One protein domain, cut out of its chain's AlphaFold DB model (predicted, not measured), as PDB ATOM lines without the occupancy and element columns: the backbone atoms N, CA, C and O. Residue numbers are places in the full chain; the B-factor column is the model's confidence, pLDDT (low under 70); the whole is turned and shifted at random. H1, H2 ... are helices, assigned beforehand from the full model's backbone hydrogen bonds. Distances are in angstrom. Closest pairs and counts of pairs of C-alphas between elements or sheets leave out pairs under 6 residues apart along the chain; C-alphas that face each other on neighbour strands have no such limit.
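Overview. This is residues 153 to 236 and 249 to 332 of the 853 residues of an uncharacterized protein of Globisporangium ultimum (strain ATCC 200006 / CBS 805.95 / DAOM BR144) (UniProt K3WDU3). Helix H5 runs through the middle of a helical body, with the hairpin of H1 and H2 on one side, the antiparallel pair H6 and H7 side by side on another, and the shorter H3 and H4 on a third. H1 crosses H5 steeply, while H6 and H7 run nearly along it. H1, H2, H3, H5, H6 and H7 form an up-and-down bundle, each running against the one before it in the chain. The printed part has 168 residues with seven named helices, H1 to H7 in chain order, and no named strand; the class is all helix. The whole is compact, with a radius of gyration of the C-alphas of 15.8 A, yet elongated, with spans of 53 by 34 by 27 A.

Along the chain. The longest helix, H2, holds residues 181 to 203 and measures 33.2 A, from C-alpha 181 at (-27.841, 56.545, -29.526) to C-alpha 203 at (-4.138, 41.860, -11.544). Before it comes H1, residues 153 to 172, 28.5 A, with C-alpha 153 at (-17.728, 44.933, 2.580). After it come H3, residues 209 to 219, 15.2 A, and H4, residues 223 to 236, 19.8 A. H5 is residues 249 to 268, 28.2 A; H6 is residues 286 to 306, 30.8 A; H7 is residues 313 to 327, 20.8 A, ending at (-7.461, 30.302, -23.257).

Arrangement. H2 touches residues 259 to 268 of H5, the hub, at a steep tilt of 40 degrees; the closest C-alphas, of Glu 199 and Phe 267, are 4.6 A apart. H1 and H2 form a hairpin at 27 degrees, closest at Ser 172 and Gln 184, whose C-alphas are 4.2 A apart. H1 touches H5 with residues 161 to 170 alone, at 59 degrees, a steep tilt, closest at the C-alphas of Ser 166 and Ser 255, 4.7 A. H5 and H6 form a hairpin at 16 degrees, closest at the C-alphas of Ala 254 and His 306, 5.4 A. H6 and H7 form another at 12 degrees, closest at the C-alphas of Ser 293 and Leu 323, 7.0 A. H4 touches H5 at a steep tilt of 57 degrees, closest at the C-alphas of Val 227 and Ile 256, 6.1 A. H3 only just touches H5, with 3 pairs of C-alphas within 8 A. H2 and H6 are apart. Every O i to N i+4 pair is within hydrogen-bond range in H1, H2, H3, H4, H5 and H7; in H6 it is 16 of 17.

Size, cuts and confidence. The two C-alphas farthest apart, of Arg 178 and His 281, are 54.2 A apart. Residues 237 to 248 are not printed, and C-alphas 236 and 249 are 15.5 A apart across the cut. Residues 269 to 285 make the long link from H5 to H6. Mean pLDDT of the printed part is 71.5, and 82 residues are under 70, among them 171 to 187 and 271 to 285.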
ATOM      1  N   LEU A 153     -18.147  43.769   3.368       46.47
ATOM      2  CA  LEU A 153     -17.728  44.933   2.580       46.47
ATOM      3  C   LEU A 153     -17.226  44.546   1.178       46.47
ATOM      4  O   LEU A 153     -17.537  45.227   0.194       46.47
ATOM      5  N   VAL A 154     -16.459  43.456   1.077       44.41
ATOM      6  CA  VAL A 154     -15.982  42.898  -0.200       44.41
ATOM      7  C   VAL A 154     -17.159  42.358  -1.010       44.41
ATOM      8  O   VAL A 154     -17.280  42.681  -2.194       44.41
ATOM      9  N   GLU A 155     -18.062  41.618  -0.367       52.00
ATOM     10  CA  GLU A 155     -19.323  41.162  -0.948       52.00
ATOM     11  C   GLU A 155     -20.152  42.348  -1.443       52.00
ATOM     12  O   GLU A 155     -20.557  42.385  -2.603       52.00
ATOM     13  N   SER A 156     -20.342  43.377  -0.616       56.00
ATOM     14  CA  SER A 156     -21.076  44.583  -1.000       56.00
ATOM     15  C   SER A 156     -20.475  45.269  -2.233       56.00
ATOM     16  O   SER A 156     -21.219  45.648  -3.138       56.00
ATOM     17  N   SER A 157     -19.144  45.342  -2.324       55.38
ATOM     18  CA  SER A 157     -18.425  45.994  -3.429       55.38
ATOM     19  C   SER A 157     -18.490  45.211  -4.746       55.38
ATOM     20  O   SER A 157     -18.713  45.801  -5.803       55.38
ATOM     21  N   LEU A 158     -18.332  43.884  -4.711       62.56
ATOM     22  CA  LEU A 158     -18.441  43.040  -5.909       62.56
ATOM     23  C   LEU A 158     -19.879  42.983  -6.430       62.56
ATOM     24  O   LEU A 158     -20.115  43.127  -7.629       62.56
ATOM     25  N   MET A 159     -20.849  42.863  -5.525       67.56
ATOM     26  CA  MET A 159     -22.271  42.942  -5.858       67.56
ATOM     27  C   MET A 159     -22.640  44.314  -6.442       67.56
ATOM     28  O   MET A 159     -23.440  44.387  -7.373       67.56
ATOM     29  N   ALA A 160     -22.041  45.402  -5.940       60.84
ATOM     30  CA  ALA A 160     -22.218  46.739  -6.502       60.84
ATOM     31  C   ALA A 160     -21.644  46.844  -7.921       60.84
ATOM     32  O   ALA A 160     -22.312  47.391  -8.792       60.84
ATOM     33  N   LEU A 161     -20.465  46.268  -8.190       62.03
ATOM     34  CA  LEU A 161     -19.898  46.220  -9.545       62.03
ATOM     35  C   LEU A 161     -20.827  45.493 -10.526       62.03
ATOM     36  O   LEU A 161     -21.086  46.014 -11.612       62.03
ATOM     37  N   VAL A 162     -21.375  44.336 -10.137       74.19
ATOM     38  CA  VAL A 162     -22.342  43.592 -10.965       74.19
ATOM     39  C   VAL A 162     -23.642  44.378 -11.141       74.19
ATOM     40  O   VAL A 162     -24.181  44.445 -12.245       74.19
ATOM     41  N   ASN A 163     -24.136  45.031 -10.088       67.38
ATOM     42  CA  ASN A 163     -25.339  45.851 -10.179       67.38
ATOM     43  C   ASN A 163     -25.138  47.045 -11.131       67.38
ATOM     44  O   ASN A 163     -25.938  47.233 -12.044       67.38
ATOM     45  N   ILE A 164     -24.043  47.794 -10.990       58.41
ATOM     46  CA  ILE A 164     -23.709  48.948 -11.840       58.41
ATOM     47  C   ILE A 164     -23.547  48.519 -13.304       58.41
ATOM     48  O   ILE A 164     -24.147  49.123 -14.194       58.41
ATOM     49  N   GLY A 165     -22.788  47.451 -13.566       63.50
ATOM     50  CA  GLY A 165     -22.619  46.939 -14.925       63.50
ATOM     51  C   GLY A 165     -23.939  46.469 -15.541       63.50
ATOM     52  O   GLY A 165     -24.184  46.707 -16.722       63.50
ATOM     53  N   SER A 166     -24.845  45.895 -14.742       74.19
ATOM     54  CA  SER A 166     -26.168  45.491 -15.231       74.19
ATOM     55  C   SER A 166     -27.054  46.682 -15.613       74.19
ATOM     56  O   SER A 166     -27.776  46.597 -16.602       74.19
ATOM     57  N   ILE A 167     -26.956  47.811 -14.902       65.44
ATOM     58  CA  ILE A 167     -27.670  49.051 -15.251       65.44
ATOM     59  C   ILE A 167     -27.147  49.604 -16.581       65.44
ATOM     60  O   ILE A 167     -27.930  49.958 -17.461       65.44
ATOM     61  N   PHE A 168     -25.827  49.641 -16.771       65.94
ATOM     62  CA  PHE A 168     -25.244  50.109 -18.030       65.94
ATOM     63  C   PHE A 168     -25.565  49.186 -19.207       65.94
ATOM     64  O   PHE A 168     -25.884  49.673 -20.292       65.94
ATOM     65  N   LEU A 169     -25.568  47.867 -18.995       72.25
ATOM     66  CA  LEU A 169     -26.032  46.914 -20.002       72.25
ATOM     67  C   LEU A 169     -27.499  47.146 -20.365       72.25
ATOM     68  O   LEU A 169     -27.823  47.175 -21.547       72.25
ATOM     69  N   GLU A 170     -28.369  47.364 -19.381       72.94
ATOM     70  CA  GLU A 170     -29.784  47.669 -19.613       72.94
ATOM     71  C   GLU A 170     -29.971  48.951 -20.440       72.94
ATOM     72  O   GLU A 170     -30.732  48.951 -21.408       72.94
ATOM     73  N   LEU A 171     -29.221  50.010 -20.126       63.47
ATOM     74  CA  LEU A 171     -29.258  51.291 -20.843       63.47
ATOM     75  C   LEU A 171     -28.654  51.224 -22.252       63.47
ATOM     76  O   LEU A 171     -29.033  52.012 -23.117       63.47
ATOM     77  N   SER A 172     -27.724  50.297 -22.493       66.88
ATOM     78  CA  SER A 172     -27.098  50.099 -23.806       66.88
ATOM     79  C   SER A 172     -27.976  49.331 -24.803       66.88
ATOM     80  O   SER A 172     -27.708  49.366 -26.003       66.88
ATOM     81  N   ARG A 173     -29.037  48.651 -24.343       67.31
ATOM     82  CA  ARG A 173     -29.904  47.839 -25.210       67.31
ATOM     83  C   ARG A 173     -30.845  48.699 -26.051       67.31
ATOM     84  O   ARG A 173     -31.549  49.576 -25.550       67.31
ATOM     85  N   LYS A 174     -30.931  48.368 -27.343       54.88
ATOM     86  CA  LYS A 174     -31.738  49.085 -28.350       54.88
ATOM     87  C   LYS A 174     -33.248  48.883 -28.219       54.88
ATOM     88  O   LYS A 174     -34.017  49.521 -28.937       54.88
ATOM     89  N   THR A 175     -33.695  48.011 -27.322       50.62
ATOM     90  CA  THR A 175     -35.117  47.695 -27.128       50.62
ATOM     91  C   THR A 175     -35.922  48.865 -26.553       50.62
ATOM     92  O   THR A 175     -37.133  48.930 -26.765       50.62
ATOM     93  N   ASN A 176     -35.264  49.847 -25.928       49.75
ATOM     94  CA  ASN A 176     -35.887  51.091 -25.486       49.75
ATOM     95  C   ASN A 176     -35.661  52.206 -26.517       49.75
ATOM     96  O   ASN A 176     -34.721  52.990 -26.405       49.75
ATOM     97  N   SER A 177     -36.585  52.350 -27.476       48.62
ATOM     98  CA  SER A 177     -36.617  53.421 -28.500       48.62
ATOM     99  C   SER A 177     -36.639  54.865 -27.956       48.62
ATOM    100  O   SER A 177     -36.753  55.819 -28.722       48.62
ATOM    101  N   ARG A 178     -36.549  55.030 -26.632       51.00
ATOM    102  CA  ARG A 178     -36.543  56.295 -25.894       51.00
ATOM    103  C   ARG A 178     -35.141  56.766 -25.485       51.00
ATOM    104  O   ARG A 178     -35.017  57.912 -25.070       51.00
ATOM    105  N   VAL A 179     -34.105  55.922 -25.575       53.16
ATOM    106  CA  VAL A 179     -32.732  56.288 -25.182       53.16
ATOM    107  C   VAL A 179     -31.940  56.745 -26.415       53.16
ATOM    108  O   VAL A 179     -31.813  55.958 -27.353       53.16
ATOM    109  N   PRO A 180     -31.391  57.974 -26.438       56.25
ATOM    110  CA  PRO A 180     -30.563  58.467 -27.542       56.25
ATOM    111  C   PRO A 180     -29.340  57.576 -27.835       56.25
ATOM    112  O   PRO A 180     -28.708  57.062 -26.914       56.25
ATOM    113  N   GLU A 181     -28.954  57.424 -29.108       65.25
ATOM    114  CA  GLU A 181     -27.841  56.545 -29.526       65.25
ATOM    115  C   GLU A 181     -26.493  56.906 -28.875       65.25
ATOM    116  O   GLU A 181     -25.703  56.025 -28.542       65.25
ATOM    117  N   ASN A 182     -26.240  58.193 -28.625       56.03
ATOM    118  CA  ASN A 182     -25.046  58.660 -27.915       56.03
ATOM    119  C   ASN A 182     -25.013  58.200 -26.448       56.03
ATOM    120  O   ASN A 182     -23.939  57.915 -25.922       56.03
ATOM    121  N   VAL A 183     -26.175  58.099 -25.795       53.00
ATOM    122  CA  VAL A 183     -26.295  57.580 -24.425       53.00
ATOM    123  C   VAL A 183     -26.090  56.066 -24.410       53.00
ATOM    124  O   VAL A 183     -25.405  55.562 -23.526       53.00
ATOM    125  N   GLN A 184     -26.601  55.346 -25.412       60.31
ATOM    126  CA  GLN A 184     -26.370  53.902 -25.550       60.31
ATOM    127  C   GLN A 184     -24.882  53.585 -25.772       60.31
ATOM    128  O   GLN A 184     -24.329  52.703 -25.114       60.31
ATOM    129  N   ALA A 185     -24.215  54.340 -26.652       63.50
ATOM    130  CA  ALA A 185     -22.784  54.193 -26.917       63.50
ATOM    131  C   ALA A 185     -21.928  54.472 -25.668       63.50
ATOM    132  O   ALA A 185     -20.956  53.762 -25.402       63.50
ATOM    133  N   GLU A 186     -22.304  55.475 -24.871       57.47
ATOM    134  CA  GLU A 186     -21.613  55.786 -23.621       57.47
ATOM    135  C   GLU A 186     -21.889  54.746 -22.528       57.47
ATOM    136  O   GLU A 186     -20.958  54.321 -21.844       57.47
ATOM    137  N   ALA A 187     -23.134  54.286 -22.382       58.75
ATOM    138  CA  ALA A 187     -23.482  53.209 -21.458       58.75
ATOM    139  C   ALA A 187     -22.665  51.947 -21.766       58.75
ATOM    140  O   ALA A 187     -22.089  51.343 -20.863       58.75
ATOM    141  N   TRP A 188     -22.499  51.611 -23.047       74.00
ATOM    142  CA  TRP A 188     -21.605  50.533 -23.459       74.00
ATOM    143  C   TRP A 188     -20.145  50.782 -23.044       74.00
ATOM    144  O   TRP A 188     -19.505  49.910 -22.453       74.00
ATOM    145  N   ARG A 189     -19.622  51.993 -23.275       64.06
ATOM    146  CA  ARG A 189     -18.266  52.378 -22.847       64.06
ATOM    147  C   ARG A 189     -18.074  52.226 -21.331       64.06
ATOM    148  O   ARG A 189     -16.992  51.834 -20.884       64.06
ATOM    149  N   LEU A 190     -19.100  52.542 -20.541       59.72
ATOM    150  CA  LEU A 190     -19.101  52.386 -19.085       59.72
ATOM    151  C   LEU A 190     -19.157  50.915 -18.662       59.72
ATOM    152  O   LEU A 190     -18.428  50.534 -17.749       59.72
ATOM    153  N   THR A 191     -19.910  50.066 -19.363       66.31
ATOM    154  CA  THR A 191     -19.872  48.607 -19.167       66.31
ATOM    155  C   THR A 191     -18.460  48.054 -19.369       66.31
ATOM    156  O   THR A 191     -17.956  47.324 -18.514       66.31
ATOM    157  N   SER A 192     -17.770  48.448 -20.447       69.81
ATOM    158  CA  SER A 192     -16.373  48.043 -20.672       69.81
ATOM    159  C   SER A 192     -15.441  48.530 -19.558       69.81
ATOM    160  O   SER A 192     -14.500  47.834 -19.182       69.81
ATOM    161  N   LEU A 193     -15.704  49.713 -18.992       63.97
ATOM    162  CA  LEU A 193     -14.928  50.256 -17.880       63.97
ATOM    163  C   LEU A 193     -15.140  49.468 -16.581       63.97
ATOM    164  O   LEU A 193     -14.171  49.231 -15.867       63.97
ATOM    165  N   VAL A 194     -16.373  49.041 -16.290       64.19
ATOM    166  CA  VAL A 194     -16.690  48.169 -15.143       64.19
ATOM    167  C   VAL A 194     -15.972  46.826 -15.279       64.19
ATOM    168  O   VAL A 194     -15.337  46.375 -14.326       64.19
ATOM    169  N   ALA A 195     -15.992  46.224 -16.470       72.81
ATOM    170  CA  ALA A 195     -15.238  45.002 -16.730       72.81
ATOM    171  C   ALA A 195     -13.721  45.218 -16.562       72.81
ATOM    172  O   ALA A 195     -13.064  44.445 -15.872       72.81
ATOM    173  N   GLY A 196     -13.175  46.328 -17.071       66.50
ATOM    174  CA  GLY A 196     -11.764  46.682 -16.882       66.50
ATOM    175  C   GLY A 196     -11.377  46.977 -15.423       66.50
ATOM    176  O   GLY A 196     -10.213  46.858 -15.047       66.50
ATOM    177  N   VAL A 197     -12.326  47.359 -14.564       64.25
ATOM    178  CA  VAL A 197     -12.099  47.442 -13.112       64.25
ATOM    179  C   VAL A 197     -11.984  46.041 -12.508       64.25
ATOM    180  O   VAL A 197     -11.069  45.807 -11.722       64.25
ATOM    181  N   ALA A 198     -12.861  45.111 -12.892       70.94
ATOM    182  CA  ALA A 198     -12.797  43.719 -12.444       70.94
ATOM    183  C   ALA A 198     -11.500  43.022 -12.888       70.94
ATOM    184  O   ALA A 198     -10.869  42.329 -12.093       70.94
ATOM    185  N   GLU A 199     -11.061  43.279 -14.119       75.12
ATOM    186  CA  GLU A 199      -9.768  42.844 -14.648       75.12
ATOM    187  C   GLU A 199      -8.607  43.332 -13.763       75.12
ATOM    188  O   GLU A 199      -7.816  42.533 -13.266       75.12
ATOM    189  N   LYS A 200      -8.548  44.636 -13.462       68.00
ATOM    190  CA  LYS A 200      -7.493  45.207 -12.606       68.00
ATOM    191  C   LYS A 200      -7.533  44.710 -11.165       68.00
ATOM    192  O   LYS A 200      -6.479  44.563 -10.559       68.00
ATOM    193  N   LEU A 201      -8.717  44.447 -10.611       66.56
ATOM    194  CA  LEU A 201      -8.843  43.795  -9.301       66.56
ATOM    195  C   LEU A 201      -8.251  42.380  -9.324       66.56
ATOM    196  O   LEU A 201      -7.722  41.914  -8.317       66.56
ATOM    197  N   GLY A 202      -8.314  41.705 -10.471       68.62
ATOM    198  CA  GLY A 202      -7.631  40.441 -10.688       68.62
ATOM    199  C   GLY A 202      -6.103  40.578 -10.764       68.62
ATOM    200  O   GLY A 202      -5.396  39.694 -10.280       68.62
ATOM    201  N   ASP A 203      -5.582  41.656 -11.339       71.88
ATOM    202  CA  ASP A 203      -4.138  41.860 -11.544       71.88
ATOM    203  C   ASP A 203      -3.416  42.503 -10.339       71.88
ATOM    204  O   ASP A 203      -2.203  42.383 -10.189       71.88
ATOM    205  N   ASP A 204      -4.145  43.167  -9.436       66.25
ATOM    206  CA  ASP A 204      -3.543  43.970  -8.366       66.25
ATOM    207  C   ASP A 204      -2.740  43.127  -7.355       66.25
ATOM    208  O   ASP A 204      -3.282  42.451  -6.474       66.25
ATOM    209  N   THR A 205      -1.412  43.229  -7.443       62.00
ATOM    210  CA  THR A 205      -0.457  42.568  -6.542       62.00
ATOM    211  C   THR A 205      -0.513  43.088  -5.105       62.00
ATOM    212  O   THR A 205       0.060  42.464  -4.210       62.00
ATOM    213  N   ASN A 206      -1.169  44.228  -4.860       51.84
ATOM    214  CA  ASN A 206      -1.332  44.796  -3.519       51.84
ATOM    215  C   ASN A 206      -2.487  44.152  -2.738       51.84
ATOM    216  O   ASN A 206      -2.572  44.323  -1.518       51.84
ATOM    217  N   ILE A 207      -3.377  43.414  -3.410       62.81
ATOM    218  CA  ILE A 207      -4.451  42.665  -2.757       62.81
ATOM    219  C   ILE A 207      -3.860  41.373  -2.189       62.81
ATOM    220  O   ILE A 207      -3.237  40.580  -2.893       62.81
ATOM    221  N   ASN A 208      -4.057  41.146  -0.888       62.41
ATOM    222  CA  ASN A 208      -3.556  39.936  -0.248       62.41
ATOM    223  C   ASN A 208      -4.246  38.675  -0.824       62.41
ATOM    224  O   ASN A 208      -5.397  38.713  -1.267       62.41
ATOM    225  N   ALA A 209      -3.552  37.535  -0.783       65.50
ATOM    226  CA  ALA A 209      -4.033  36.287  -1.381       65.50
ATOM    227  C   ALA A 209      -5.373  35.795  -0.798       65.50
ATOM    228  O   ALA A 209      -6.181  35.226  -1.526       65.50
ATOM    229  N   SER A 210      -5.637  36.043   0.490       62.75
ATOM    230  CA  SER A 210      -6.881  35.629   1.152       62.75
ATOM    231  C   SER A 210      -8.090  36.426   0.656       62.75
ATOM    232  O   SER A 210      -9.137  35.840   0.399       62.75
ATOM    233  N   THR A 211      -7.949  37.738   0.474       62.03
ATOM    234  CA  THR A 211      -8.981  38.608  -0.097       62.03
ATOM    235  C   THR A 211      -9.217  38.272  -1.567       62.03
ATOM    236  O   THR A 211     -10.363  38.216  -2.004       62.03
ATOM    237  N   LYS A 212      -8.154  37.965  -2.323       66.25
ATOM    238  CA  LYS A 212      -8.260  37.524  -3.722       66.25
ATOM    239  C   LYS A 212      -9.020  36.199  -3.855       66.25
ATOM    240  O   LYS A 212      -9.835  36.049  -4.761       66.25
ATOM    241  N   GLU A 213      -8.792  35.263  -2.933       70.31
ATOM    242  CA  GLU A 213      -9.527  33.994  -2.868       70.31
ATOM    243  C   GLU A 213     -11.004  34.207  -2.516       70.31
ATOM    244  O   GLU A 213     -11.873  33.640  -3.166       70.31
ATOM    245  N   GLN A 214     -11.313  35.076  -1.551       66.25
ATOM    246  CA  GLN A 214     -12.699  35.410  -1.196       66.25
ATOM    247  C   GLN A 214     -13.448  36.064  -2.362       66.25
ATOM    248  O   GLN A 214     -14.568  35.667  -2.670       66.25
ATOM    249  N   MET A 215     -12.813  37.021  -3.050       69.56
ATOM    250  CA  MET A 215     -13.372  37.639  -4.256       69.56
ATOM    251  C   MET A 215     -13.641  36.597  -5.343       69.56
ATOM    252  O   MET A 215     -14.685  36.633  -5.989       69.56
ATOM    253  N   ARG A 216     -12.724  35.638  -5.513       74.31
ATOM    254  CA  ARG A 216     -12.886  34.524  -6.445       74.31
ATOM    255  C   ARG A 216     -14.083  33.657  -6.059       74.31
ATOM    256  O   ARG A 216     -14.982  33.496  -6.874       74.31
ATOM    257  N   VAL A 217     -14.143  33.147  -4.831       73.81
ATOM    258  CA  VAL A 217     -15.275  32.327  -4.365       73.81
ATOM    259  C   VAL A 217     -16.600  33.064  -4.578       73.81
ATOM    260  O   VAL A 217     -17.522  32.488  -5.149       73.81
ATOM    261  N   LEU A 218     -16.663  34.354  -4.226       69.81
ATOM    262  CA  LEU A 218     -17.867  35.169  -4.376       69.81
ATOM    263  C   LEU A 218     -18.303  35.327  -5.842       69.81
ATOM    264  O   LEU A 218     -19.464  35.106  -6.183       69.81
ATOM    265  N   LEU A 219     -17.378  35.707  -6.726       73.88
ATOM    266  CA  LEU A 219     -17.673  35.933  -8.142       73.88
ATOM    267  C   LEU A 219     -18.101  34.651  -8.854       73.88
ATOM    268  O   LEU A 219     -18.957  34.690  -9.734       73.88
ATOM    269  N   TRP A 220     -17.550  33.510  -8.458       76.94
ATOM    270  CA  TRP A 220     -17.868  32.225  -9.062       76.94
ATOM    271  C   TRP A 220     -19.088  31.520  -8.435       76.94
ATOM    272  O   TRP A 220     -19.390  30.389  -8.823       76.94
ATOM    273  N   HIS A 221     -19.859  32.184  -7.562       78.75
ATOM    274  CA  HIS A 221     -21.196  31.714  -7.173       78.75
ATOM    275  C   HIS A 221     -22.139  31.569  -8.370       78.75
ATOM    276  O   HIS A 221     -21.903  32.132  -9.449       78.75
ATOM    277  N   SER A 222     -23.215  30.797  -8.197       80.00
ATOM    278  CA  SER A 222     -24.211  30.606  -9.254       80.00
ATOM    279  C   SER A 222     -24.791  31.952  -9.699       80.00
ATOM    280  O   SER A 222     -25.018  32.862  -8.900       80.00
ATOM    281  N   ASP A 223     -25.014  32.107 -11.000       81.75
ATOM    282  CA  ASP A 223     -25.594  33.337 -11.537       81.75
ATOM    283  C   ASP A 223     -27.061  33.519 -11.100       81.75
ATOM    284  O   ASP A 223     -27.529  34.644 -10.957       81.75
ATOM    285  N   GLU A 224     -27.771  32.436 -10.775       83.56
ATOM    286  CA  GLU A 224     -29.083  32.485 -10.118       83.56
ATOM    287  C   GLU A 224     -29.043  33.135  -8.728       83.56
ATOM    288  O   GLU A 224     -29.927  33.927  -8.389       83.56
ATOM    289  N   GLU A 225     -28.033  32.820  -7.911       80.69
ATOM    290  CA  GLU A 225     -27.828  33.469  -6.612       80.69
ATOM    291  C   GLU A 225     -27.478  34.941  -6.771       80.69
ATOM    292  O   GLU A 225     -28.050  35.773  -6.068       80.69
ATOM    293  N   MET A 226     -26.621  35.266  -7.739       80.81
ATOM    294  CA  MET A 226     -26.260  36.644  -8.066       80.81
ATOM    295  C   MET A 226     -27.490  37.467  -8.473       80.81
ATOM    296  O   MET A 226     -27.728  38.554  -7.943       80.81
ATOM    297  N   VAL A 227     -28.327  36.920  -9.360       82.81
ATOM    298  CA  VAL A 227     -29.600  37.531  -9.766       82.81
ATOM    299  C   VAL A 227     -30.518  37.724  -8.564       82.81
ATOM    300  O   VAL A 227     -31.056  38.817  -8.385       82.81
ATOM    301  N   ARG A 228     -30.689  36.700  -7.722       80.75
ATOM    302  CA  ARG A 228     -31.545  36.777  -6.527       80.75
ATOM    303  C   ARG A 228     -31.068  37.858  -5.563       80.75
ATOM    304  O   ARG A 228     -31.881  38.656  -5.112       80.75
ATOM    305  N   ALA A 229     -29.772  37.901  -5.275       72.38
ATOM    306  CA  ALA A 229     -29.194  38.845  -4.328       72.38
ATOM    307  C   ALA A 229     -29.269  40.294  -4.843       72.38
ATOM    308  O   ALA A 229     -29.613  41.198  -4.082       72.38
ATOM    309  N   ILE A 230     -29.035  40.532  -6.141       70.25
ATOM    310  CA  ILE A 230     -29.183  41.873  -6.737       70.25
ATOM    311  C   ILE A 230     -30.650  42.296  -6.784       70.25
ATOM    312  O   ILE A 230     -30.961  43.438  -6.450       70.25
ATOM    313  N   LYS A 231     -31.564  41.387  -7.138       72.06
ATOM    314  CA  LYS A 231     -33.004  41.669  -7.114       72.06
ATOM    315  C   LYS A 231     -33.497  42.026  -5.724       72.06
ATOM    316  O   LYS A 231     -34.135  43.056  -5.586       72.06
ATOM    317  N   GLN A 232     -33.148  41.241  -4.707       67.38
ATOM    318  CA  GLN A 232     -33.528  41.529  -3.323       67.38
ATOM    319  C   GLN A 232     -33.028  42.905  -2.876       67.38
ATOM    320  O   GLN A 232     -33.773  43.639  -2.236       67.38
ATOM    321  N   ARG A 233     -31.803  43.289  -3.260       64.44
ATOM    322  CA  ARG A 233     -31.278  44.636  -2.989       64.44
ATOM    323  C   ARG A 233     -32.070  45.725  -3.713       64.44
ATOM    324  O   ARG A 233     -32.404  46.711  -3.079       64.44
ATOM    325  N   ARG A 234     -32.416  45.539  -4.992       64.06
ATOM    326  CA  ARG A 234     -33.241  46.502  -5.748       64.06
ATOM    327  C   ARG A 234     -34.682  46.586  -5.235       64.06
ATOM    328  O   ARG A 234     -35.258  47.664  -5.217       64.06
ATOM    329  N   GLU A 235     -35.264  45.467  -4.814       59.25
ATOM    330  CA  GLU A 235     -36.622  45.378  -4.259       59.25
ATOM    331  C   GLU A 235     -36.715  46.038  -2.876       59.25
ATOM    332  O   GLU A 235     -37.681  46.752  -2.620       59.25
ATOM    333  N   LEU A 236     -35.687  45.889  -2.027       45.94
ATOM    334  CA  LEU A 236     -35.550  46.618  -0.755       45.94
ATOM    335  C   LEU A 236     -35.488  48.144  -0.946       45.94
ATOM    336  O   LEU A 236     -35.876  48.886  -0.048       45.94
ATOM    337  N   ALA A 249     -38.832  42.350 -16.063       62.44
ATOM    338  CA  ALA A 249     -38.144  41.446 -15.145       62.44
ATOM    339  C   ALA A 249     -37.177  40.494 -15.872       62.44
ATOM    340  O   ALA A 249     -36.066  40.286 -15.393       62.44
ATOM    341  N   GLN A 250     -37.560  39.967 -17.042       65.44
ATOM    342  CA  GLN A 250     -36.677  39.129 -17.865       65.44
ATOM    343  C   GLN A 250     -35.487  39.920 -18.428       65.44
ATOM    344  O   GLN A 250     -34.353  39.446 -18.379       65.44
ATOM    345  N   ASN A 251     -35.712  41.157 -18.887       69.62
ATOM    346  CA  ASN A 251     -34.633  42.026 -19.363       69.62
ATOM    347  C   ASN A 251     -33.638  42.379 -18.250       69.62
ATOM    348  O   ASN A 251     -32.426  42.339 -18.484       69.62
ATOM    349  N   LEU A 252     -34.146  42.668 -17.050       75.38
ATOM    350  CA  LEU A 252     -33.342  42.920 -15.859       75.38
ATOM    351  C   LEU A 252     -32.486  41.701 -15.485       75.38
ATOM    352  O   LEU A 252     -31.279  41.830 -15.289       75.38
ATOM    353  N   GLU A 253     -33.086  40.510 -15.433       84.00
ATOM    354  CA  GLU A 253     -32.353  39.264 -15.179       84.00
ATOM    355  C   GLU A 253     -31.237  39.047 -16.197       84.00
ATOM    356  O   GLU A 253     -30.095  38.793 -15.813       84.00
ATOM    357  N   ALA A 254     -31.534  39.212 -17.489       83.12
ATOM    358  CA  ALA A 254     -30.537  39.081 -18.540       83.12
ATOM    359  C   ALA A 254     -29.403  40.106 -18.380       83.12
ATOM    360  O   ALA A 254     -28.244  39.784 -18.623       83.12
ATOM    361  N   SER A 255     -29.695  41.347 -17.980       80.88
ATOM    362  CA  SER A 255     -28.667  42.372 -17.731       80.88
ATOM    363  C   SER A 255     -27.779  42.034 -16.537       80.88
ATOM    364  O   SER A 255     -26.562  42.209 -16.613       80.88
ATOM    365  N   ILE A 256     -28.360  41.508 -15.456       83.38
ATOM    366  CA  ILE A 256     -27.602  41.057 -14.284       83.38
ATOM    367  C   ILE A 256     -26.699  39.879 -14.657       83.38
ATOM    368  O   ILE A 256     -25.499  39.929 -14.386       83.38
ATOM    369  N   ARG A 257     -27.241  38.861 -15.341       89.38
ATOM    370  CA  ARG A 257     -26.469  37.703 -15.824       89.38
ATOM    371  C   ARG A 257     -25.338  38.128 -16.759       89.38
ATOM    372  O   ARG A 257     -24.210  37.675 -16.589       89.38
ATOM    373  N   GLY A 258     -25.611  39.037 -17.695       88.81
ATOM    374  CA  GLY A 258     -24.604  39.572 -18.614       88.81
ATOM    375  C   GLY A 258     -23.488  40.322 -17.886       88.81
ATOM    376  O   GLY A 258     -22.312  40.087 -18.151       88.81
ATOM    377  N   SER A 259     -23.829  41.174 -16.915       84.50
ATOM    378  CA  SER A 259     -22.819  41.895 -16.132       84.50
ATOM    379  C   SER A 259     -21.990  40.953 -15.270       84.50
ATOM    380  O   SER A 259     -20.779  41.132 -15.156       84.50
ATOM    381  N   HIS A 260     -22.633  39.962 -14.653       89.88
ATOM    382  CA  HIS A 260     -21.955  38.958 -13.842       89.88
ATOM    383  C   HIS A 260     -20.966  38.164 -14.690       89.88
ATOM    384  O   HIS A 260     -19.800  38.067 -14.319       89.88
ATOM    385  N   LEU A 261     -21.395  37.687 -15.861       92.25
ATOM    386  CA  LEU A 261     -20.541  36.990 -16.819       92.25
ATOM    387  C   LEU A 261     -19.299  37.811 -17.185       92.25
ATOM    388  O   LEU A 261     -18.186  37.295 -17.095       92.25
ATOM    389  N   LEU A 262     -19.480  39.077 -17.574       90.50
ATOM    390  CA  LEU A 262     -18.375  39.947 -17.987       90.50
ATOM    391  C   LEU A 262     -17.384  40.199 -16.848       90.50
ATOM    392  O   LEU A 262     -16.180  40.167 -17.074       90.50
ATOM    393  N   ILE A 263     -17.871  40.408 -15.624       84.56
ATOM    394  CA  ILE A 263     -17.022  40.633 -14.445       84.56
ATOM    395  C   ILE A 263     -16.247  39.366 -14.073       84.56
ATOM    396  O   ILE A 263     -15.054  39.450 -13.786       84.56
ATOM    397  N   VAL A 264     -16.892  38.195 -14.103       89.38
ATOM    398  CA  VAL A 264     -16.233  36.909 -13.815       89.38
ATOM    399  C   VAL A 264     -15.180  36.595 -14.874       89.38
ATOM    400  O   VAL A 264     -14.066  36.214 -14.520       89.38
ATOM    401  N   ALA A 265     -15.500  36.792 -16.157       90.25
ATOM    402  CA  ALA A 265     -14.560  36.588 -17.256       90.25
ATOM    403  C   ALA A 265     -13.366  37.552 -17.158       90.25
ATOM    404  O   ALA A 265     -12.220  37.111 -17.214       90.25
ATOM    405  N   ALA A 266     -13.618  38.843 -16.916       85.94
ATOM    406  CA  ALA A 266     -12.578  39.854 -16.739       85.94
ATOM    407  C   ALA A 266     -11.648  39.531 -15.561       85.94
ATOM    408  O   ALA A 266     -10.430  39.509 -15.718       85.94
ATOM    409  N   PHE A 267     -12.209  39.210 -14.392       83.44
ATOM    410  CA  PHE A 267     -11.430  38.853 -13.204       83.44
ATOM    411  C   PHE A 267     -10.637  37.547 -13.392       83.44
ATOM    412  O   PHE A 267      -9.473  37.449 -12.987       83.44
ATOM    413  N   GLY A 268     -11.263  36.539 -14.015       82.69
ATOM    414  CA  GLY A 268     -10.676  35.224 -14.291       82.69
ATOM    415  C   GLY A 268      -9.592  35.239 -15.372       82.69
ATOM    416  O   GLY A 268      -8.710  34.382 -15.349       82.69
ATOM    417  N   SER A 269      -9.601  36.242 -16.255       83.31
ATOM    418  CA  SER A 269      -8.578  36.432 -17.289       83.31
ATOM    419  C   SER A 269      -7.195  36.804 -16.737       83.31
ATOM    420  O   SER A 269      -6.230  36.815 -17.494       83.31
ATOM    421  N   MET A 270      -7.054  37.044 -15.426       82.62
ATOM    422  CA  MET A 270      -5.788  37.370 -14.753       82.62
ATOM    423  C   MET A 270      -5.146  36.168 -14.047       82.62
ATOM    424  O   MET A 270      -5.811  35.195 -13.684       82.62
ATOM    425  N   ASP A 271      -3.819  36.192 -13.902       68.50
ATOM    426  CA  ASP A 271      -3.053  35.026 -13.449       68.50
ATOM    427  C   ASP A 271      -3.402  34.595 -12.022       68.50
ATOM    428  O   ASP A 271      -3.547  35.395 -11.090       68.50
ATOM    429  N   GLY A 272      -3.566  33.282 -11.860       66.88
ATOM    430  CA  GLY A 272      -3.894  32.661 -10.584       66.88
ATOM    431  C   GLY A 272      -5.330  32.876 -10.104       66.88
ATOM    432  O   GLY A 272      -5.651  32.357  -9.042       66.88
ATOM    433  N   ASN A 273      -6.203  33.569 -10.852       69.56
ATOM    434  CA  ASN A 273      -7.577  33.899 -10.422       69.56
ATOM    435  C   ASN A 273      -8.664  32.935 -10.877       69.56
ATOM    436  O   ASN A 273      -9.851  33.150 -10.625       69.56
ATOM    437  N   ILE A 274      -8.249  31.854 -11.513       69.81
ATOM    438  CA  ILE A 274      -9.123  30.787 -11.956       69.81
ATOM    439  C   ILE A 274      -9.409  29.862 -10.762       69.81
ATOM    440  O   ILE A 274      -8.480  29.485 -10.033       69.81
ATOM    441  N   LEU A 275     -10.681  29.511 -10.523       61.31
ATOM    442  CA  LEU A 275     -11.040  28.557  -9.468       61.31
ATOM    443  C   LEU A 275     -10.368  27.199  -9.718       61.31
ATOM    444  O   LEU A 275     -10.277  26.772 -10.870       61.31
ATOM    445  N   PRO A 276      -9.850  26.520  -8.679       50.72
ATOM    446  CA  PRO A 276      -9.385  25.147  -8.823       50.72
ATOM    447  C   PRO A 276     -10.553  24.228  -9.203       50.72
ATOM    448  O   PRO A 276     -11.674  24.421  -8.737       50.72
ATOM    449  N   ALA A 277     -10.267  23.222 -10.034       49.22
ATOM    450  CA  ALA A 277     -11.131  22.055 -10.166       49.22
ATOM    451  C   ALA A 277     -11.341  21.407  -8.782       49.22
ATOM    452  O   ALA A 277     -10.552  21.639  -7.863       49.22
ATOM    453  N   GLU A 278     -12.386  20.588  -8.633       44.94
ATOM    454  CA  GLU A 278     -12.780  19.940  -7.368       44.94
ATOM    455  C   GLU A 278     -11.635  19.185  -6.645       44.94
ATOM    456  O   GLU A 278     -11.753  18.911  -5.452       44.94
ATOM    457  N   ASP A 279     -10.519  18.884  -7.325       40.75
ATOM    458  CA  ASP A 279      -9.337  18.223  -6.763       40.75
ATOM    459  C   ASP A 279      -8.030  19.013  -7.069       40.75
ATOM    460  O   ASP A 279      -7.420  18.840  -8.129       40.75
ATOM    461  N   PRO A 280      -7.538  19.876  -6.152       40.25
ATOM    462  CA  PRO A 280      -6.345  20.715  -6.356       40.25
ATOM    463  C   PRO A 280      -5.023  19.930  -6.472       40.25
ATOM    464  O   PRO A 280      -3.970  20.528  -6.697       40.25
ATOM    465  N   HIS A 281      -5.058  18.602  -6.321       41.03
ATOM    466  CA  HIS A 281      -3.894  17.719  -6.405       41.03
ATOM    467  C   HIS A 281      -3.807  16.898  -7.702       41.03
ATOM    468  O   HIS A 281      -2.829  16.164  -7.865       41.03
ATOM    469  N   LYS A 282      -4.780  17.003  -8.622       43.12
ATOM    470  CA  LYS A 282      -4.770  16.252  -9.894       43.12
ATOM    471  C   LYS A 282      -4.592  17.101 -11.150       43.12
ATOM    472  O   LYS A 282      -3.997  16.600 -12.100       43.12
ATOM    473  N   ASP A 283      -5.005  18.365 -11.133       49.03
ATOM    474  CA  ASP A 283      -5.079  19.165 -12.359       49.03
ATOM    475  C   ASP A 283      -3.994  20.252 -12.385       49.03
ATOM    476  O   ASP A 283      -4.106  21.319 -11.777       49.03
ATOM    477  N   ILE A 284      -2.896  19.946 -13.079       51.84
ATOM    478  CA  ILE A 284      -1.792  20.872 -13.353       51.84
ATOM    479  C   ILE A 284      -2.256  21.891 -14.407       51.84
ATOM    480  O   ILE A 284      -2.745  21.498 -15.459       51.84
ATOM    481  N   GLY A 285      -2.062  23.188 -14.137       63.22
ATOM    482  CA  GLY A 285      -2.055  24.286 -15.123       63.22
ATOM    483  C   GLY A 285      -3.214  24.317 -16.133       63.22
ATOM    484  O   GLY A 285      -4.254  24.918 -15.858       63.22
ATOM    485  N   GLY A 286      -3.007  23.696 -17.302       71.81
ATOM    486  CA  GLY A 286      -3.903  23.704 -18.468       71.81
ATOM    487  C   GLY A 286      -5.310  23.168 -18.193       71.81
ATOM    488  O   GLY A 286      -6.286  23.881 -18.434       71.81
ATOM    489  N   ALA A 287      -5.432  21.991 -17.577       75.25
ATOM    490  CA  ALA A 287      -6.728  21.372 -17.272       75.25
ATOM    491  C   ALA A 287      -7.638  22.277 -16.418       75.25
ATOM    492  O   ALA A 287      -8.841  22.398 -16.663       75.25
ATOM    493  N   LYS A 288      -7.049  22.995 -15.451       77.62
ATOM    494  CA  LYS A 288      -7.757  23.961 -14.599       77.62
ATOM    495  C   LYS A 288      -8.280  25.161 -15.402       77.62
ATOM    496  O   LYS A 288      -9.401  25.616 -15.169       77.62
ATOM    497  N   ILE A 289      -7.493  25.667 -16.352       83.00
ATOM    498  CA  ILE A 289      -7.880  26.782 -17.232       83.00
ATOM    499  C   ILE A 289      -9.022  26.358 -18.167       83.00
ATOM    500  O   ILE A 289      -9.997  27.097 -18.338       83.00
ATOM    501  N   LEU A 290      -8.945  25.150 -18.729       86.06
ATOM    502  CA  LEU A 290      -9.980  24.599 -19.608       86.06
ATOM    503  C   LEU A 290     -11.288  24.320 -18.856       86.06
ATOM    504  O   LEU A 290     -12.367  24.619 -19.372       86.06
ATOM    505  N   ALA A 291     -11.216  23.823 -17.616       83.12
ATOM    506  CA  ALA A 291     -12.387  23.642 -16.759       83.12
ATOM    507  C   ALA A 291     -13.101  24.975 -16.483       83.12
ATOM    508  O   ALA A 291     -14.315  25.086 -16.658       83.12
ATOM    509  N   ALA A 292     -12.350  26.021 -16.142       83.25
ATOM    510  CA  ALA A 292     -12.926  27.342 -15.922       83.25
ATOM    511  C   ALA A 292     -13.489  27.974 -17.198       83.25
ATOM    512  O   ALA A 292     -14.553  28.589 -17.166       83.25
ATOM    513  N   SER A 293     -12.828  27.762 -18.336       89.56
ATOM    514  CA  SER A 293     -13.348  28.170 -19.643       89.56
ATOM    515  C   SER A 293     -14.672  27.462 -19.953       89.56
ATOM    516  O   SER A 293     -15.610  28.091 -20.435       89.56
ATOM    517  N   ALA A 294     -14.810  26.176 -19.603       88.19
ATOM    518  CA  ALA A 294     -16.075  25.447 -19.728       88.19
ATOM    519  C   ALA A 294     -17.195  26.065 -18.877       88.19
ATOM    520  O   ALA A 294     -18.319  26.194 -19.363       88.19
ATOM    521  N   MET A 295     -16.883  26.470 -17.642       86.50
ATOM    522  CA  MET A 295     -17.832  27.134 -16.742       86.50
ATOM    523  C   MET A 295     -18.241  28.523 -17.255       86.50
ATOM    524  O   MET A 295     -19.411  28.894 -17.163       86.50
ATOM    525  N   LEU A 296     -17.308  29.294 -17.827       90.00
ATOM    526  CA  LEU A 296     -17.619  30.581 -18.465       90.00
ATOM    527  C   LEU A 296     -18.565  30.402 -19.660       90.00
ATOM    528  O   LEU A 296     -19.516  31.164 -19.807       90.00
ATOM    529  N   LEU A 297     -18.342  29.374 -20.481       91.31
ATOM    530  CA  LEU A 297     -19.209  29.048 -21.618       91.31
ATOM    531  C   LEU A 297     -20.613  28.612 -21.184       91.31
ATOM    532  O   LEU A 297     -21.590  28.957 -21.845       91.31
ATOM    533  N   GLU A 298     -20.729  27.878 -20.077       89.12
ATOM    534  CA  GLU A 298     -22.021  27.503 -19.491       89.12
ATOM    535  C   GLU A 298     -22.787  28.732 -18.979       89.12
ATOM    536  O   GLU A 298     -23.972  28.900 -19.270       89.12
ATOM    537  N   ARG A 299     -22.100  29.660 -18.303       88.62
ATOM    538  CA  ARG A 299     -22.697  30.941 -17.885       88.62
ATOM    539  C   ARG A 299     -23.106  31.799 -19.077       88.62
ATOM    540  O   ARG A 299     -24.175  32.405 -19.059       88.62
ATOM    541  N   TYR A 300     -22.289  31.829 -20.128       91.56
ATOM    542  CA  TYR A 300     -22.628  32.514 -21.370       91.56
ATOM    543  C   TYR A 300     -23.879  31.918 -22.022       91.56
ATOM    544  O   TYR A 300     -24.772  32.664 -22.417       91.56
ATOM    545  N   GLN A 301     -23.995  30.589 -22.070       89.81
ATOM    546  CA  GLN A 301     -25.203  29.913 -22.539       89.81
ATOM    547  C   GLN A 301     -26.436  30.329 -21.719       89.81
ATOM    548  O   GLN A 301     -27.494  30.614 -22.288       89.81
ATOM    549  N   HIS A 302     -26.309  30.406 -20.391       87.62
ATOM    550  CA  HIS A 302     -27.410  30.827 -19.526       87.62
ATOM    551  C   HIS A 302     -27.802  32.296 -19.744       87.62
ATOM    552  O   HIS A 302     -28.987  32.621 -19.783       87.62
ATOM    553  N   TYR A 303     -26.828  33.180 -19.960       88.00
ATOM    554  CA  TYR A 303     -27.079  34.567 -20.344       88.00
ATOM    555  C   TYR A 303     -27.773  34.670 -21.714       88.00
ATOM    556  O   TYR A 303     -28.803  35.335 -21.838       88.00
ATOM    557  N   ALA A 304     -27.259  33.972 -22.729       86.50
ATOM    558  CA  ALA A 304     -27.766  34.032 -24.096       86.50
ATOM    559  C   ALA A 304     -29.194  33.480 -24.238       86.50
ATOM    560  O   ALA A 304     -29.945  33.963 -25.081       86.50
ATOM    561  N   SER A 305     -29.599  32.514 -23.405       83.94
ATOM    562  CA  SER A 305     -30.976  31.996 -23.400       83.94
ATOM    563  C   SER A 305     -32.008  32.983 -22.840       83.94
ATOM    564  O   SER A 305     -33.195  32.847 -23.131       83.94
ATOM    565  N   HIS A 306     -31.564  33.988 -22.075       78.38
ATOM    566  CA  HIS A 306     -32.418  35.018 -21.472       78.38
ATOM    567  C   HIS A 306     -32.358  36.367 -22.211       78.38
ATOM    568  O   HIS A 306     -33.197  37.233 -21.969       78.38
ATOM    569  N   ALA A 307     -31.384  36.565 -23.102       72.00
ATOM    570  CA  ALA A 307     -31.220  37.789 -23.879       72.00
ATOM    571  C   ALA A 307     -31.932  37.709 -25.245       72.00
ATOM    572  O   ALA A 307     -32.001  36.655 -25.875       72.00
ATOM    573  N   VAL A 308     -32.428  38.843 -25.749       65.56
ATOM    574  CA  VAL A 308     -32.942  38.937 -27.126       65.56
ATOM    575  C   VAL A 308     -31.758  38.899 -28.098       65.56
ATOM    576  O   VAL A 308     -30.758  39.573 -27.881       65.56
ATOM    577  N   THR A 309     -31.857  38.150 -29.203       58.81
ATOM    578  CA  THR A 309     -30.737  37.880 -30.134       58.81
ATOM    579  C   THR A 309     -30.046  39.139 -30.689       58.81
ATOM    580  O   THR A 309     -28.866  39.091 -31.022       58.81
ATOM    581  N   GLN A 310     -30.751  40.273 -30.778       57.91
ATOM    582  CA  GLN A 310     -30.188  41.552 -31.234       57.91
ATOM    583  C   GLN A 310     -29.327  42.267 -30.173       57.91
ATOM    584  O   GLN A 310     -28.521  43.116 -30.542       57.91
ATOM    585  N   ASP A 311     -29.449  41.898 -28.894       62.97
ATOM    586  CA  ASP A 311     -28.791  42.550 -27.748       62.97
ATOM    587  C   ASP A 311     -27.441  41.905 -27.364       62.97
ATOM    588  O   ASP A 311     -26.835  42.275 -26.359       62.97
ATOM    589  N   LEU A 312     -26.977  40.912 -28.129       67.19
ATOM    590  CA  LEU A 312     -25.798  40.104 -27.790       67.19
ATOM    591  C   LEU A 312     -24.494  40.593 -28.437       67.19
ATOM    592  O   LEU A 312     -23.420  40.195 -28.000       67.19
ATOM    593  N   ARG A 313     -24.533  41.452 -29.463       75.88
ATOM    594  CA  ARG A 313     -23.347  41.744 -30.293       75.88
ATOM    595  C   ARG A 313     -22.177  42.331 -29.498       75.88
ATOM    596  O   ARG A 313     -21.063  41.813 -29.577       75.88
ATOM    597  N   GLU A 314     -22.406  43.416 -28.769       76.94
ATOM    598  CA  GLU A 314     -21.361  44.099 -28.011       76.94
ATOM    599  C   GLU A 314     -20.897  43.291 -26.778       76.94
ATOM    600  O   GLU A 314     -19.684  43.103 -26.631       76.94
ATOM    601  N   PRO A 315     -21.799  42.722 -25.941       81.44
ATOM    602  CA  PRO A 315     -21.413  41.821 -24.852       81.44
ATOM    603  C   PRO A 315     -20.595  40.611 -25.317       81.44
ATOM    604  O   PRO A 315     -19.623  40.253 -24.653       81.44
ATOM    605  N   ASN A 316     -20.935  40.019 -26.469       86.81
ATOM    606  CA  ASN A 316     -20.199  38.884 -27.032       86.81
ATOM    607  C   ASN A 316     -18.754  39.248 -27.346       86.81
ATOM    608  O   ASN A 316     -17.865  38.459 -27.051       86.81
ATOM    609  N   LYS A 317     -18.514  40.440 -27.905       87.06
ATOM    610  CA  LYS A 317     -17.158  40.897 -28.220       87.06
ATOM    611  C   LYS A 317     -16.300  41.002 -26.959       87.06
ATOM    612  O   LYS A 317     -15.211  40.450 -26.908       87.06
ATOM    613  N   LEU A 318     -16.815  41.669 -25.926       87.00
ATOM    614  CA  LEU A 318     -16.067  41.859 -24.683       87.00
ATOM    615  C   LEU A 318     -15.849  40.530 -23.938       87.00
ATOM    616  O   LEU A 318     -14.782  40.299 -23.376       87.00
ATOM    617  N   PHE A 319     -16.843  39.638 -23.951       93.00
ATOM    618  CA  PHE A 319     -16.693  38.293 -23.397       93.00
ATOM    619  C   PHE A 319     -15.658  37.461 -24.169       93.00
ATOM    620  O   PHE A 319     -14.844  36.786 -23.540       93.00
ATOM    621  N   LEU A 320     -15.663  37.534 -25.506       91.31
ATOM    622  CA  LEU A 320     -14.687  36.868 -26.367       91.31
ATOM    623  C   LEU A 320     -13.262  37.315 -26.029       91.31
ATOM    624  O   LEU A 320     -12.407  36.455 -25.842       91.31
ATOM    625  N   ASP A 321     -13.026  38.620 -25.864       89.75
ATOM    626  CA  ASP A 321     -11.709  39.164 -25.506       89.75
ATOM    627  C   ASP A 321     -11.175  38.540 -24.196       89.75
ATOM    628  O   ASP A 321     -10.036  38.068 -24.136       89.75
ATOM    629  N   PHE A 322     -12.010  38.454 -23.152       90.81
ATOM    630  CA  PHE A 322     -11.620  37.846 -21.871       90.81
ATOM    631  C   PHE A 322     -11.469  36.321 -21.936       90.81
ATOM    632  O   PHE A 322     -10.582  35.750 -21.290       90.81
ATOM    633  N   LEU A 323     -12.325  35.645 -22.704       91.38
ATOM    634  CA  LEU A 323     -12.229  34.203 -22.917       91.38
ATOM    635  C   LEU A 323     -10.937  33.857 -23.667       91.38
ATOM    636  O   LEU A 323     -10.225  32.947 -23.249       91.38
ATOM    637  N   MET A 324     -10.591  34.619 -24.705       89.56
ATOM    638  CA  MET A 324      -9.328  34.486 -25.433       89.56
ATOM    639  C   MET A 324      -8.136  34.705 -24.504       89.56
ATOM    640  O   MET A 324      -7.254  33.852 -24.443       89.56
ATOM    641  N   ALA A 325      -8.138  35.780 -23.710       87.50
ATOM    642  CA  ALA A 325      -7.086  36.039 -22.723       87.50
ATOM    643  C   ALA A 325      -6.914  34.886 -21.716       87.50
ATOM    644  O   ALA A 325      -5.805  34.617 -21.263       87.50
ATOM    645  N   THR A 326      -7.998  34.175 -21.392       87.06
ATOM    646  CA  THR A 326      -7.967  32.987 -20.528       87.06
ATOM    647  C   THR A 326      -7.393  31.767 -21.257       87.06
ATOM    648  O   THR A 326      -6.491  31.114 -20.737       87.06
ATOM    649  N   LEU A 327      -7.875  31.469 -22.466       88.31
ATOM    650  CA  LEU A 327      -7.461  30.302 -23.257       88.31
ATOM    651  C   LEU A 327      -6.006  30.386 -23.739       88.31
ATOM    652  O   LEU A 327      -5.333  29.362 -23.817       88.31
ATOM    653  N   MET A 328      -5.493  31.593 -23.991       86.25
ATOM    654  CA  MET A 328      -4.091  31.835 -24.362       86.25
ATOM    655  C   MET A 328      -3.081  31.394 -23.289       86.25
ATOM    656  O   MET A 328      -1.890  31.313 -23.575       86.25
ATOM    657  N   LYS A 329      -3.538  31.115 -22.062       83.69
ATOM    658  CA  LYS A 329      -2.706  30.634 -20.948       83.69
ATOM    659  C   LYS A 329      -2.547  29.116 -20.917       83.69
ATOM    660  O   LYS A 329      -1.859  28.598 -20.041       83.69
ATOM    661  N   VAL A 330      -3.246  28.390 -21.788       84.75
ATOM    662  CA  VAL A 330      -3.127  26.934 -21.870       84.75
ATOM    663  C   VAL A 330      -1.837  26.604 -22.614       84.75
ATOM    664  O   VAL A 330      -1.738  26.821 -23.818       84.75
ATOM    665  N   ASP A 331      -0.852  26.082 -21.882       80.50
ATOM    666  CA  ASP A 331       0.454  25.716 -22.443       80.50
ATOM    667  C   ASP A 331       0.377  24.477 -23.357       80.50
ATOM    668  O   ASP A 331       1.136  24.365 -24.321       80.50
ATOM    669  N   ASP A 332      -0.536  23.542 -23.060       83.31
ATOM    670  CA  ASP A 332      -0.753  22.331 -23.856       83.31
ATOM    671  C   ASP A 332      -1.706  22.613 -25.023       83.31
ATOM    672  O   ASP A 332      -2.933  22.683 -24.883       83.31
TER     673      ASP A 332